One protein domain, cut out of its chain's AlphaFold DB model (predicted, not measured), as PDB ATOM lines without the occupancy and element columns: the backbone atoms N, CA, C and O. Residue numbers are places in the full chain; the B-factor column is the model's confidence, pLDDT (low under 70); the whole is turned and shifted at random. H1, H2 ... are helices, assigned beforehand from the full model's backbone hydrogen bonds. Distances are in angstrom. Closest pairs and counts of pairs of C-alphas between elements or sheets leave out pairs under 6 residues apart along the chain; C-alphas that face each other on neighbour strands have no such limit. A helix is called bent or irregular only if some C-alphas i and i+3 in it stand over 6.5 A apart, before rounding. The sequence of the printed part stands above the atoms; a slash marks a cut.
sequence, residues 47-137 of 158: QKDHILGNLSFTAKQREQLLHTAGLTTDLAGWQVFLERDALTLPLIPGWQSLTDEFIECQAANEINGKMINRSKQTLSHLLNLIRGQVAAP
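This is residues 47 to 137 of the 158 residues of a protein of Gammaproteobacteria bacterium (UniProt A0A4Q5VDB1). What shape do these atoms make? Two long helices, H3 and H1, are bridged by two short ones, H2 and H4, each of which packs on parts of both long helices. H2 packs on the beginning of H3 and the last part of H1, while H4 packs on inner stretches of both. What is it made of, and how large is it? The printed part has 91 residues, with four named helices in the order H1, H2, H3, H4 and no named strand; its class is all helix. It is elongated, spanning 46 by 26 by 21 A, and only just compact, close to loose, with a radius of gyration of the C-alphas of 14.4 A.

What touches the longest helix? H3, residues 89 to 116, touches H4, residues 122 to 130, with its residues 102 to 109 alone; the closest C-alphas are those of Gln 106 and Leu 123, 6.5 A apart, and this helical hairpin has a shallow tilt of 24 degrees, opposite ways. With residues 89 to 92 alone, H3 touches H2, residues 75 to 83, at a shallow tilt of 20 degrees, opposite ways, also a helical hairpin; the closest C-alphas are those of Glu 83 and Leu 89, 5.6 A apart. Where does the other long helix stand? H1, residues 47 to 68, is apart from H3. With residues 52 to 59 alone it touches H4 at a shallow tilt of 18 degrees, the same way, the C-alphas of Ala 59 and Ile 130 being closest at 6.1 A. With residues 62 to 66 alone it touches H2 at a steep tilt of 61 degrees, the same way, the C-alphas of Leu 66 and Gly 77 being closest at 6.9 A. How do the two short helices stand? H2 and H4 are close but not clearly touching, at a steep tilt of 44 degrees, the same way; their closest C-alphas, of Leu 75 and Ile 130, are 6.6 A apart. Are the backbones well formed? Every O i to N i+4 pair is within hydrogen-bond range in H1, H2 and H4, and 22 of 24 are in H3.

Where does the longest helix run? H3 runs 41.4 A from C-alpha 89 at (13.937, 47.257, 32.257) to C-alpha 116 at (-15.919, 21.318, 20.153). It is irregular, but only just: C-alphas 90 and 93 are 6.9 A apart. Where are the others? H1 begins at C-alpha 47 at (-14.608, 31.281, 34.587) and is 32.1 A long. H2 is 12.5 A long and H4 12.7 A, with C-alpha 130 at (-2.195, 42.538, 22.846).

How far does it reach? The two C-alphas farthest apart are those of Ala 86 and Asn 117, at 46.9 A. Are there cuts or long links? The printed part has no cut; the links H2 to H3 and H3 to H4 are tight, and H1 to H2 is short. Where is confidence low? The model's pLDDT is under 70 at residue 113 and residues 115 to 137; the mean of the printed part is 74.4.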
ATOM      1  N   GLN A  47     -15.925  30.945  34.039       82.69
ATOM      2  CA  GLN A  47     -14.608  31.281  34.587       82.69
ATOM      3  C   GLN A  47     -13.662  31.821  33.500       82.69
ATOM      4  O   GLN A  47     -12.980  32.823  33.723       82.69
ATOM      5  N   LYS A  48     -13.673  31.224  32.296       81.38
ATOM      6  CA  LYS A  48     -12.928  31.732  31.131       81.38
ATOM      7  C   LYS A  48     -13.381  33.147  30.765       81.38
ATOM      8  O   LYS A  48     -12.530  34.013  30.596       81.38
ATOM      9  N   ASP A  49     -14.688  33.404  30.690       77.12
ATOM     10  CA  ASP A  49     -15.229  34.730  30.359       77.12
ATOM     11  C   ASP A  49     -14.807  35.796  31.385       77.12
ATOM     12  O   ASP A  49     -14.412  36.898  31.003       77.12
ATOM     13  N   HIS A  50     -14.816  35.462  32.680       84.12
ATOM     14  CA  HIS A  50     -14.345  36.368  33.730       84.12
ATOM     15  C   HIS A  50     -12.852  36.704  33.580       84.12
ATOM     16  O   HIS A  50     -12.468  37.875  33.594       84.12
ATOM     17  N   ILE A  51     -12.010  35.686  33.385       83.69
ATOM     18  CA  ILE A  51     -10.562  35.858  33.205       83.69
ATOM     19  C   ILE A  51     -10.256  36.680  31.946       83.69
ATOM     20  O   ILE A  51      -9.445  37.605  31.991       83.69
ATOM     21  N   LEU A  52     -10.939  36.394  30.834       80.81
ATOM     22  CA  LEU A  52     -10.786  37.139  29.582       80.81
ATOM     23  C   LEU A  52     -11.226  38.601  29.724       80.81
ATOM     24  O   LEU A  52     -10.593  39.487  29.148       80.81
ATOM     25  N   GLY A  53     -12.267  38.872  30.514       78.88
ATOM     26  CA  GLY A  53     -12.686  40.231  30.851       78.88
ATOM     27  C   GLY A  53     -11.589  41.018  31.572       78.88
ATOM     28  O   GLY A  53     -11.272  42.137  31.161       78.88
ATOM     29  N   ASN A  54     -10.959  40.416  32.587       84.44
ATOM     30  CA  ASN A  54      -9.859  41.045  33.327       84.44
ATOM     31  C   ASN A  54      -8.636  41.299  32.431       84.44
ATOM     32  O   ASN A  54      -8.107  42.408  32.414       84.44
ATOM     33  N   LEU A  55      -8.245  40.317  31.612       81.31
ATOM     34  CA  LEU A  55      -7.134  40.457  30.662       81.31
ATOM     35  C   LEU A  55      -7.405  41.515  29.577       81.31
ATOM     36  O   LEU A  55      -6.494  42.208  29.130       81.31
ATOM     37  N   SER A  56      -8.658  41.670  29.134       79.94
ATOM     38  CA  SER A  56      -9.028  42.732  28.189       79.94
ATOM     39  C   SER A  56      -8.962  44.112  28.840       79.94
ATOM     40  O   SER A  56      -8.560  45.082  28.195       79.94
ATOM     41  N   PHE A  57      -9.336  44.212  30.117       83.00
ATOM     42  CA  PHE A  57      -9.239  45.454  30.870       83.00
ATOM     43  C   PHE A  57      -7.782  45.912  31.014       83.00
ATOM     44  O   PHE A  57      -7.475  47.060  30.684       83.00
ATOM     45  N   THR A  58      -6.870  45.019  31.409       83.44
ATOM     46  CA  THR A  58      -5.436  45.339  31.513       83.44
ATOM     47  C   THR A  58      -4.810  45.630  30.146       83.44
ATOM     48  O   THR A  58      -4.014  46.563  30.026       83.44
ATOM     49  N   ALA A  59      -5.229  44.934  29.081       81.69
ATOM     50  CA  ALA A  59      -4.801  45.236  27.712       81.69
ATOM     51  C   ALA A  59      -5.174  46.664  27.281       81.69
ATOM     52  O   ALA A  59      -4.313  47.402  26.802       81.69
ATOM     53  N   LYS A  60      -6.413  47.103  27.535       82.62
ATOM     54  CA  LYS A  60      -6.843  48.483  27.247       82.62
ATOM     55  C   LYS A  60      -6.057  49.519  28.048       82.62
ATOM     56  O   LYS A  60      -5.746  50.587  27.529       82.62
ATOM     57  N   GLN A  61      -5.717  49.216  29.301       84.00
ATOM     58  CA  GLN A  61      -4.870  50.102  30.103       84.00
ATOM     59  C   GLN A  61      -3.467  50.241  29.495       84.00
ATOM     60  O   GLN A  61      -2.953  51.357  29.415       84.00
ATOM     61  N   ARG A  62      -2.865  49.151  28.999       84.25
ATOM     62  CA  ARG A  62      -1.586  49.218  28.268       84.25
ATOM     63  C   ARG A  62      -1.690  50.028  26.981       84.25
ATOM     64  O   ARG A  62      -0.832  50.871  26.740       84.25
ATOM     65  N   GLU A  63      -2.740  49.823  26.187       83.12
ATOM     66  CA  GLU A  63      -2.980  50.606  24.965       83.12
ATOM     67  C   GLU A  63      -3.070  52.107  25.272       83.12
ATOM     68  O   GLU A  63      -2.441  52.915  24.593       83.12
ATOM     69  N   GLN A  64      -3.786  52.492  26.333       84.38
ATOM     70  CA  GLN A  64      -3.884  53.890  26.764       84.38
ATOM     71  C   GLN A  64      -2.534  54.469  27.206       84.38
ATOM     72  O   GLN A  64      -2.224  55.621  26.888       84.38
ATOM     73  N   LEU A  65      -1.715  53.684  27.916       84.06
ATOM     74  CA  LEU A  65      -0.361  54.086  28.310       84.06
ATOM     75  C   LEU A  65       0.539  54.300  27.085       84.06
ATOM     76  O   LEU A  65       1.216  55.325  27.002       84.06
ATOM     77  N   LEU A  66       0.495  53.387  26.111       83.88
ATOM     78  CA  LEU A  66       1.244  53.491  24.854       83.88
ATOM     79  C   LEU A  66       0.803  54.688  24.019       83.88
ATOM     80  O   LEU A  66       1.645  55.464  23.568       83.88
ATOM     81  N   HIS A  67      -0.507  54.893  23.897       83.69
ATOM     82  CA  HIS A  67      -1.077  56.041  23.202       83.69
ATOM     83  C   HIS A  67      -0.634  57.363  23.846       83.69
ATOM     84  O   HIS A  67      -0.214  58.288  23.155       83.69
ATOM     85  N   THR A  68      -0.656  57.446  25.180       82.88
ATOM     86  CA  THR A  68      -0.186  58.631  25.924       82.88
ATOM     87  C   THR A  68       1.320  58.856  25.748       82.88
ATOM     88  O   THR A  68       1.780  59.995  25.725       82.88
ATOM     89  N   ALA A  69       2.094  57.780  25.587       82.25
ATOM     90  CA  ALA A  69       3.529  57.831  25.325       82.25
ATOM     91  C   ALA A  69       3.890  58.107  23.850       82.25
ATOM     92  O   ALA A  69       5.083  58.231  23.541       82.25
ATOM     93  N   GLY A  70       2.890  58.196  22.960       83.38
ATOM     94  CA  GLY A  70       3.066  58.375  21.517       83.38
ATOM     95  C   GLY A  70       3.694  57.166  20.817       83.38
ATOM     96  O   GLY A  70       4.361  57.334  19.800       83.38
ATOM     97  N   LEU A  71       3.546  55.971  21.391       84.19
ATOM     98  CA  LEU A  71       4.099  54.723  20.869       84.19
ATOM     99  C   LEU A  71       3.025  53.907  20.146       84.19
ATOM    100  O   LEU A  71       1.824  54.115  20.328       84.19
ATOM    101  N   THR A  72       3.472  52.952  19.334       79.44
ATOM    102  CA  THR A  72       2.593  51.958  18.718       79.44
ATOM    103  C   THR A  72       1.922  51.112  19.800       79.44
ATOM    104  O   THR A  72       2.523  50.790  20.821       79.44
ATOM    105  N   THR A  73       0.654  50.761  19.605       79.25
ATOM    106  CA  THR A  73      -0.134  49.969  20.563       79.25
ATOM    107  C   THR A  73       0.048  48.467  20.334       79.25
ATOM    108  O   THR A  73      -0.922  47.719  20.329       79.25
ATOM    109  N   ASP A  74       1.276  48.033  20.064       76.44
ATOM    110  CA  ASP A  74       1.641  46.650  19.763       76.44
ATOM    111  C   ASP A  74       2.706  46.120  20.738       76.44
ATOM    112  O   ASP A  74       3.221  46.844  21.597       76.44
ATOM    113  N   LEU A  75       3.042  44.828  20.614       76.69
ATOM    114  CA  LEU A  75       4.081  44.190  21.437       76.69
ATOM    115  C   LEU A  75       5.411  44.956  21.365       76.69
ATOM    116  O   LEU A  75       6.092  45.105  22.380       76.69
ATOM    117  N   ALA A  76       5.760  45.446  20.170       78.25
ATOM    118  CA  ALA A  76       6.979  46.205  19.931       78.25
ATOM    119  C   ALA A  76       6.949  47.554  20.663       78.25
ATOM    120  O   ALA A  76       7.915  47.914  21.331       78.25
ATOM    121  N   GLY A  77       5.824  48.265  20.616       82.06
ATOM    122  CA  GLY A  77       5.634  49.520  21.331       82.06
ATOM    123  C   GLY A  77       5.694  49.346  22.844       82.06
ATOM    124  O   GLY A  77       6.293  50.179  23.523       82.06
ATOM    125  N   TRP A  78       5.167  48.240  23.382       83.38
ATOM    126  CA  TRP A  78       5.314  47.922  24.808       83.38
ATOM    127  C   TRP A  78       6.756  47.609  25.199       83.38
ATOM    128  O   TRP A  78       7.223  48.088  26.230       83.38
ATOM    129  N   GLN A  79       7.491  46.874  24.367       83.75
ATOM    130  CA  GLN A  79       8.912  46.638  24.606       83.75
ATOM    131  C   GLN A  79       9.700  47.957  24.618       83.75
ATOM    132  O   GLN A  79      10.408  48.235  25.583       83.75
ATOM    133  N   VAL A  80       9.497  48.815  23.612       85.06
ATOM    134  CA  VAL A  80      10.122  50.146  23.549       85.06
ATOM    135  C   VAL A  80       9.736  50.989  24.765       85.06
ATOM    136  O   VAL A  80      10.572  51.697  25.317       85.06
ATOM    137  N   PHE A  81       8.486  50.911  25.226       85.50
ATOM    138  CA  PHE A  81       8.043  51.609  26.432       85.50
ATOM    139  C   PHE A  81       8.808  51.155  27.683       85.50
ATOM    140  O   PHE A  81       9.240  52.003  28.460       85.50
ATOM    141  N   LEU A  82       9.015  49.846  27.863       85.19
ATOM    142  CA  LEU A  82       9.763  49.299  28.999       85.19
ATOM    143  C   LEU A  82      11.272  49.592  28.924       85.19
ATOM    144  O   LEU A  82      11.921  49.687  29.964       85.19
ATOM    145  N   GLU A  83      11.827  49.758  27.724       86.44
ATOM    146  CA  GLU A  83      13.239  50.104  27.504       86.44
ATOM    147  C   GLU A  83      13.554  51.587  27.768       86.44
ATOM    148  O   GLU A  83      14.712  51.942  27.982       86.44
ATOM    149  N   ARG A  84      12.541  52.469  27.792       84.56
ATOM    150  CA  ARG A  84      12.727  53.921  27.992       84.56
ATOM    151  C   ARG A  84      13.142  54.314  29.408       84.56
ATOM    152  O   ARG A  84      13.678  55.409  29.574       84.56
ATOM    153  N   ASP A  85      12.884  53.475  30.408       81.50
ATOM    154  CA  ASP A  85      13.168  53.776  31.814       81.50
ATOM    155  C   ASP A  85      13.920  52.616  32.490       81.50
ATOM    156  O   ASP A  85      13.566  51.442  32.366       81.50
ATOM    157  N   ALA A  86      14.963  52.948  33.254       81.62
ATOM    158  CA  ALA A  86      15.749  51.973  34.005       81.62
ATOM    159  C   ALA A  86      14.915  51.215  35.053       81.62
ATOM    160  O   ALA A  86      15.236  50.077  35.398       81.62
ATOM    161  N   LEU A  87      13.824  51.817  35.538       81.75
ATOM    162  CA  LEU A  87      12.904  51.191  36.488       81.75
ATOM    163  C   LEU A  87      12.022  50.109  35.846       81.75
ATOM    164  O   LEU A  87      11.524  49.233  36.558       81.75
ATOM    165  N   THR A  88      11.829  50.146  34.524       81.88
ATOM    166  CA  THR A  88      10.982  49.199  33.782       81.88
ATOM    167  C   THR A  88      11.755  48.118  33.044       81.88
ATOM    168  O   THR A  88      11.171  47.074  32.758       81.88
ATOM    169  N   LEU A  89      13.062  48.292  32.825       83.94
ATOM    170  CA  LEU A  89      13.937  47.257  32.257       83.94
ATOM    171  C   LEU A  89      13.781  45.872  32.924       83.94
ATOM    172  O   LEU A  89      13.684  44.879  32.199       83.94
ATOM    173  N   PRO A  90      13.672  45.746  34.267       86.44
ATOM    174  CA  PRO A  90      13.506  44.439  34.912       86.44
ATOM    175  C   PRO A  90      12.174  43.739  34.602       86.44
ATOM    176  O   PRO A  90      12.013  42.568  34.934       86.44
ATOM    177  N   LEU A  91      11.201  44.439  34.007       84.56
ATOM    178  CA  LEU A  91       9.889  43.890  33.654       84.56
ATOM    179  C   LEU A  91       9.881  43.211  32.277       84.56
ATOM    180  O   LEU A  91       8.972  42.428  31.999       84.56
ATOM    181  N   ILE A  92      10.888  43.470  31.435       85.88
ATOM    182  CA  ILE A  92      10.984  42.926  30.072       85.88
ATOM    183  C   ILE A  92      10.939  41.387  30.055       85.88
ATOM    184  O   ILE A  92      10.130  40.845  29.301       85.88
ATOM    185  N   PRO A  93      11.697  40.655  30.900       86.00
ATOM    186  CA  PRO A  93      11.625  39.193  30.915       86.00
ATOM    187  C   PRO A  93      10.234  38.669  31.301       86.00
ATOM    188  O   PRO A  93       9.754  37.690  30.734       86.00
ATOM    189  N   GLY A  94       9.557  39.341  32.240       83.56
ATOM    190  CA  GLY A  94       8.197  38.983  32.650       83.56
ATOM    191  C   GLY A  94       7.178  39.201  31.532       83.56
ATOM    192  O   GLY A  94       6.300  38.367  31.322       83.56
ATOM    193  N   TRP A  95       7.328  40.285  30.769       84.88
ATOM    194  CA  TRP A  95       6.505  40.556  29.591       84.88
ATOM    195  C   TRP A  95       6.703  39.527  28.470       84.88
ATOM    196  O   TRP A  95       5.725  39.070  27.875       84.88
ATOM    197  N   GLN A  96       7.949  39.133  28.202       84.50
ATOM    198  CA  GLN A  96       8.257  38.090  27.220       84.50
ATOM    199  C   GLN A  96       7.626  36.757  27.627       84.50
ATOM    200  O   GLN A  96       6.851  36.191  26.860       84.50
ATOM    201  N   SER A  97       7.838  36.331  28.877       85.31
ATOM    202  CA  SER A  97       7.226  35.110  29.414       85.31
ATOM    203  C   SER A  97       5.699  35.137  29.326       85.31
ATOM    204  O   SER A  97       5.089  34.128  28.986       85.31
ATOM    205  N   LEU A  98       5.068  36.279  29.613       83.25
ATOM    206  CA  LEU A  98       3.618  36.431  29.500       83.25
ATOM    207  C   LEU A  98       3.145  36.264  28.051       83.25
ATOM    208  O   LEU A  98       2.132  35.615  27.796       83.25
ATOM    209  N   THR A  99       3.876  36.845  27.099       82.62
ATOM    210  CA  THR A  99       3.560  36.753  25.669       82.62
ATOM    211  C   THR A  99       3.657  35.310  25.174       82.62
ATOM    212  O   THR A  99       2.769  34.852  24.451       82.62
ATOM    213  N   ASP A 100       4.675  34.572  25.617       82.81
ATOM    214  CA  ASP A 100       4.847  33.154  25.295       82.81
ATOM    215  C   ASP A 100       3.727  32.296  25.903       82.81
ATOM    216  O   ASP A 100       3.096  31.504  25.198       82.81
ATOM    217  N   GLU A 101       3.385  32.512  27.181       79.94
ATOM    218  CA  GLU A 101       2.265  31.822  27.840       79.94
ATOM    219  C   GLU A 101       0.925  32.090  27.120       79.94
ATOM    220  O   GLU A 101       0.078  31.196  27.012       79.94
ATOM    221  N   PHE A 102       0.731  33.293  26.568       79.38
ATOM    222  CA  PHE A 102      -0.438  33.620  25.750       79.38
ATOM    223  C   PHE A 102      -0.486  32.838  24.436       79.38
ATOM    224  O   PHE A 102      -1.559  32.367  24.043       79.38
ATOM    225  N   ILE A 103       0.653  32.692  23.756       77.81
ATOM    226  CA  ILE A 103       0.761  31.910  22.516       77.81
ATOM    227  C   ILE A 103       0.419  30.441  22.792       77.81
ATOM    228  O   ILE A 103      -0.349  29.832  22.045       77.81
ATOM    229  N   GLU A 104       0.911  29.884  23.898       78.31
ATOM    230  CA  GLU A 104       0.558  28.523  24.312       78.31
ATOM    231  C   GLU A 104      -0.940  28.374  24.609       78.31
ATOM    232  O   GLU A 104      -1.570  27.406  24.170       78.31
ATOM    233  N   CYS A 105      -1.539  29.340  25.315       77.88
ATOM    234  CA  CYS A 105      -2.981  29.350  25.570       77.88
ATOM    235  C   CYS A 105      -3.788  29.372  24.267       77.88
ATOM    236  O   CYS A 105      -4.808  28.688  24.163       77.88
ATOM    237  N   GLN A 106      -3.336  30.122  23.257       75.06
ATOM    238  CA  GLN A 106      -3.980  30.156  21.945       75.06
ATOM    239  C   GLN A 106      -3.960  28.789  21.272       75.06
ATOM    240  O   GLN A 106      -5.010  28.311  20.845       75.06
ATOM    241  N   ALA A 107      -2.793  28.146  21.224       77.12
ATOM    242  CA  ALA A 107      -2.654  26.823  20.632       77.12
ATOM    243  C   ALA A 107      -3.563  25.798  21.334       77.12
ATOM    244  O   ALA A 107      -4.266  25.033  20.673       77.12
ATOM    245  N   ALA A 108      -3.624  25.831  22.670       74.81
ATOM    246  CA  ALA A 108      -4.520  24.976  23.447       74.81
ATOM    247  C   ALA A 108      -6.005  25.251  23.139       74.81
ATOM    248  O   ALA A 108      -6.781  24.318  22.934       74.81
ATOM    249  N   ASN A 109      -6.405  26.521  23.035       72.88
ATOM    250  CA  ASN A 109      -7.776  26.888  22.689       72.88
ATOM    251  C   ASN A 109      -8.150  26.505  21.250       72.88
ATOM    252  O   ASN A 109      -9.289  26.121  21.006       72.88
ATOM    253  N   GLU A 110      -7.224  26.577  20.293       73.31
ATOM    254  CA  GLU A 110      -7.463  26.108  18.923       73.31
ATOM    255  C   GLU A 110      -7.670  24.592  18.862       73.31
ATOM    256  O   GLU A 110      -8.546  24.121  18.135       73.31
ATOM    257  N   ILE A 111      -6.904  23.825  19.644       74.81
ATOM    258  CA  ILE A 111      -7.076  22.371  19.766       74.81
ATOM    259  C   ILE A 111      -8.454  22.054  20.363       74.81
ATOM    260  O   ILE A 111      -9.224  21.307  19.757       74.81
ATOM    261  N   ASN A 112      -8.816  22.687  21.481       70.69
ATOM    262  CA  ASN A 112     -10.133  22.512  22.104       70.69
ATOM    263  C   ASN A 112     -11.273  22.974  21.179       70.69
ATOM    264  O   ASN A 112     -12.326  22.340  21.097       70.69
ATOM    265  N   GLY A 113     -11.058  24.059  20.432       67.12
ATOM    266  CA  GLY A 113     -11.993  24.588  19.442       67.12
ATOM    267  C   GLY A 113     -12.258  23.607  18.302       67.12
ATOM    268  O   GLY A 113     -13.415  23.430  17.921       67.12
ATOM    269  N   LYS A 114     -11.220  22.907  17.817       70.88
ATOM    270  CA  LYS A 114     -11.350  21.811  16.838       70.88
ATOM    271  C   LYS A 114     -12.131  20.622  17.405       70.88
ATOM    272  O   LYS A 114     -12.895  20.008  16.669       70.88
ATOM    273  N   MET A 115     -11.994  20.328  18.699       63.16
ATOM    274  CA  MET A 115     -12.734  19.247  19.369       63.16
ATOM    275  C   MET A 115     -14.217  19.586  19.595       63.16
ATOM    276  O   MET A 115     -15.072  18.719  19.436       63.16
ATOM    277  N   ILE A 116     -14.538  20.843  19.923       63.50
ATOM    278  CA  ILE A 116     -15.919  21.318  20.153       63.50
ATOM    279  C   ILE A 116     -16.629  21.723  18.846       63.50
ATOM    280  O   ILE A 116     -17.853  21.841  18.816       63.50
ATOM    281  N   ASN A 117     -15.889  21.977  17.761       51.88
ATOM    282  CA  ASN A 117     -16.380  22.580  16.510       51.88
ATOM    283  C   ASN A 117     -17.045  23.973  16.699       51.88
ATOM    284  O   ASN A 117     -17.694  24.495  15.792       51.88
ATOM    285  N   ARG A 118     -16.934  24.582  17.897       44.28
ATOM    286  CA  ARG A 118     -17.697  25.789  18.289       44.28
ATOM    287  C   ARG A 118     -17.172  26.600  19.488       44.28
ATOM    288  O   ARG A 118     -17.884  27.503  19.930       44.28
ATOM    289  N   SER A 119     -15.981  26.331  20.033       45.03
ATOM    290  CA  SER A 119     -15.474  27.144  21.158       45.03
ATOM    291  C   SER A 119     -14.888  28.464  20.635       45.03
ATOM    292  O   SER A 119     -14.057  28.487  19.730       45.03
ATOM    293  N   LYS A 120     -15.457  29.567  21.124       50.72
ATOM    294  CA  LYS A 120     -15.534  30.894  20.496       50.72
ATOM    295  C   LYS A 120     -14.181  31.595  20.304       50.72
ATOM    296  O   LYS A 120     -13.270  31.470  21.116       50.72
ATOM    297  N   GLN A 121     -14.125  32.438  19.269       53.25
ATOM    298  CA  GLN A 121     -13.004  33.286  18.816       53.25
ATOM    299  C   GLN A 121     -12.465  34.324  19.834       53.25
ATOM    300  O   GLN A 121     -11.673  35.194  19.476       53.25
ATOM    301  N   THR A 122     -12.872  34.263  21.100       56.44
ATOM    302  CA  THR A 122     -12.595  35.299  22.103       56.44
ATOM    303  C   THR A 122     -11.111  35.378  22.481       56.44
ATOM    304  O   THR A 122     -10.593  36.477  22.661       56.44
ATOM    305  N   LEU A 123     -10.392  34.247  22.538       60.44
ATOM    306  CA  LEU A 123      -8.959  34.258  22.874       60.44
ATOM    307  C   LEU A 123      -8.094  34.835  21.743       60.44
ATOM    308  O   LEU A 123      -7.186  35.620  22.005       60.44
ATOM    309  N   SER A 124      -8.414  34.511  20.485       60.56
ATOM    310  CA  SER A 124      -7.739  35.105  19.324       60.56
ATOM    311  C   SER A 124      -7.936  36.622  19.283       60.56
ATOM    312  O   SER A 124      -7.007  37.355  18.957       60.56
ATOM    313  N   HIS A 125      -9.120  37.108  19.670       60.56
ATOM    314  CA  HIS A 125      -9.386  38.542  19.766       60.56
ATOM    315  C   HIS A 125      -8.511  39.230  20.823       60.56
ATOM    316  O   HIS A 125      -7.980  40.306  20.571       60.56
ATOM    317  N   LEU A 126      -8.296  38.595  21.977       64.06
ATOM    318  CA  LEU A 126      -7.473  39.164  23.043       64.06
ATOM    319  C   LEU A 126      -5.986  39.233  22.662       64.06
ATOM    320  O   LEU A 126      -5.334  40.241  22.918       64.06
ATOM    321  N   LEU A 127      -5.463  38.216  21.974       63.59
ATOM    322  CA  LEU A 127      -4.106  38.257  21.420       63.59
ATOM    323  C   LEU A 127      -3.940  39.328  20.340       63.59
ATOM    324  O   LEU A 127      -2.889  39.953  20.272       63.59
ATOM    325  N   ASN A 128      -4.968  39.566  19.526       63.50
ATOM    326  CA  ASN A 128      -4.967  40.638  18.531       63.50
ATOM    327  C   ASN A 128      -4.896  42.027  19.184       63.50
ATOM    328  O   ASN A 128      -4.110  42.859  18.735       63.50
ATOM    329  N   LEU A 129      -5.628  42.236  20.286       62.91
ATOM    330  CA  LEU A 129      -5.517  43.449  21.106       62.91
ATOM    331  C   LEU A 129      -4.103  43.597  21.689       62.91
ATOM    332  O   LEU A 129      -3.460  44.625  21.518       62.91
ATOM    333  N   ILE A 130      -3.560  42.533  22.290       62.47
ATOM    334  CA  ILE A 130      -2.195  42.538  22.846       62.47
ATOM    335  C   ILE A 130      -1.125  42.776  21.766       62.47
ATOM    336  O   ILE A 130      -0.112  43.423  22.024       62.47
ATOM    337  N   ARG A 131      -1.338  42.262  20.551       63.69
ATOM    338  CA  ARG A 131      -0.431  42.421  19.407       63.69
ATOM    339  C   ARG A 131      -0.590  43.744  18.668       63.69
ATOM    340  O   ARG A 131       0.179  43.974  17.742       63.69
ATOM    341  N   GLY A 132      -1.567  44.581  19.015       50.75
ATOM    342  CA  GLY A 132      -1.880  45.796  18.257       50.75
ATOM    343  C   GLY A 132      -2.354  45.535  16.826       50.75
ATOM    344  O   GLY A 132      -2.501  46.466  16.035       50.75
ATOM    345  N   GLN A 133      -2.613  44.273  16.470       47.03
ATOM    346  CA  GLN A 133      -3.251  43.938  15.210       47.03
ATOM    347  C   GLN A 133      -4.745  44.114  15.418       47.03
ATOM    348  O   GLN A 133      -5.429  43.219  15.908       47.03
ATOM    349  N   VAL A 134      -5.268  45.269  15.008       41.94
ATOM    350  CA  VAL A 134      -6.703  45.422  14.765       41.94
ATOM    351  C   VAL A 134      -7.044  44.511  13.586       41.94
ATOM    352  O   VAL A 134      -7.115  44.938  12.437       41.94
ATOM    353  N   ALA A 135      -7.222  43.219  13.852       41.50
ATOM    354  CA  ALA A 135      -7.955  42.363  12.948       41.50
ATOM    355  C   ALA A 135      -9.372  42.927  12.956       41.50
ATOM    356  O   ALA A 135     -10.125  42.718  13.911       41.50
ATOM    357  N   ALA A 136      -9.687  43.721  11.928       37.09
ATOM    358  CA  ALA A 136     -11.041  44.138  11.637       37.09
ATOM    359  C   ALA A 136     -11.928  42.903  11.824       37.09
ATOM    360  O   ALA A 136     -11.652  41.867  11.206       37.09
ATOM    361  N   PRO A 137     -12.931  42.949  12.711       38.41
ATOM    362  CA  PRO A 137     -13.830  41.834  12.832       38.41
ATOM    363  C   PRO A 137     -14.609  41.822  11.519       38.41
ATOM    364  O   PRO A 137     -15.566  42.572  11.342       38.41
TER     365      PRO A 137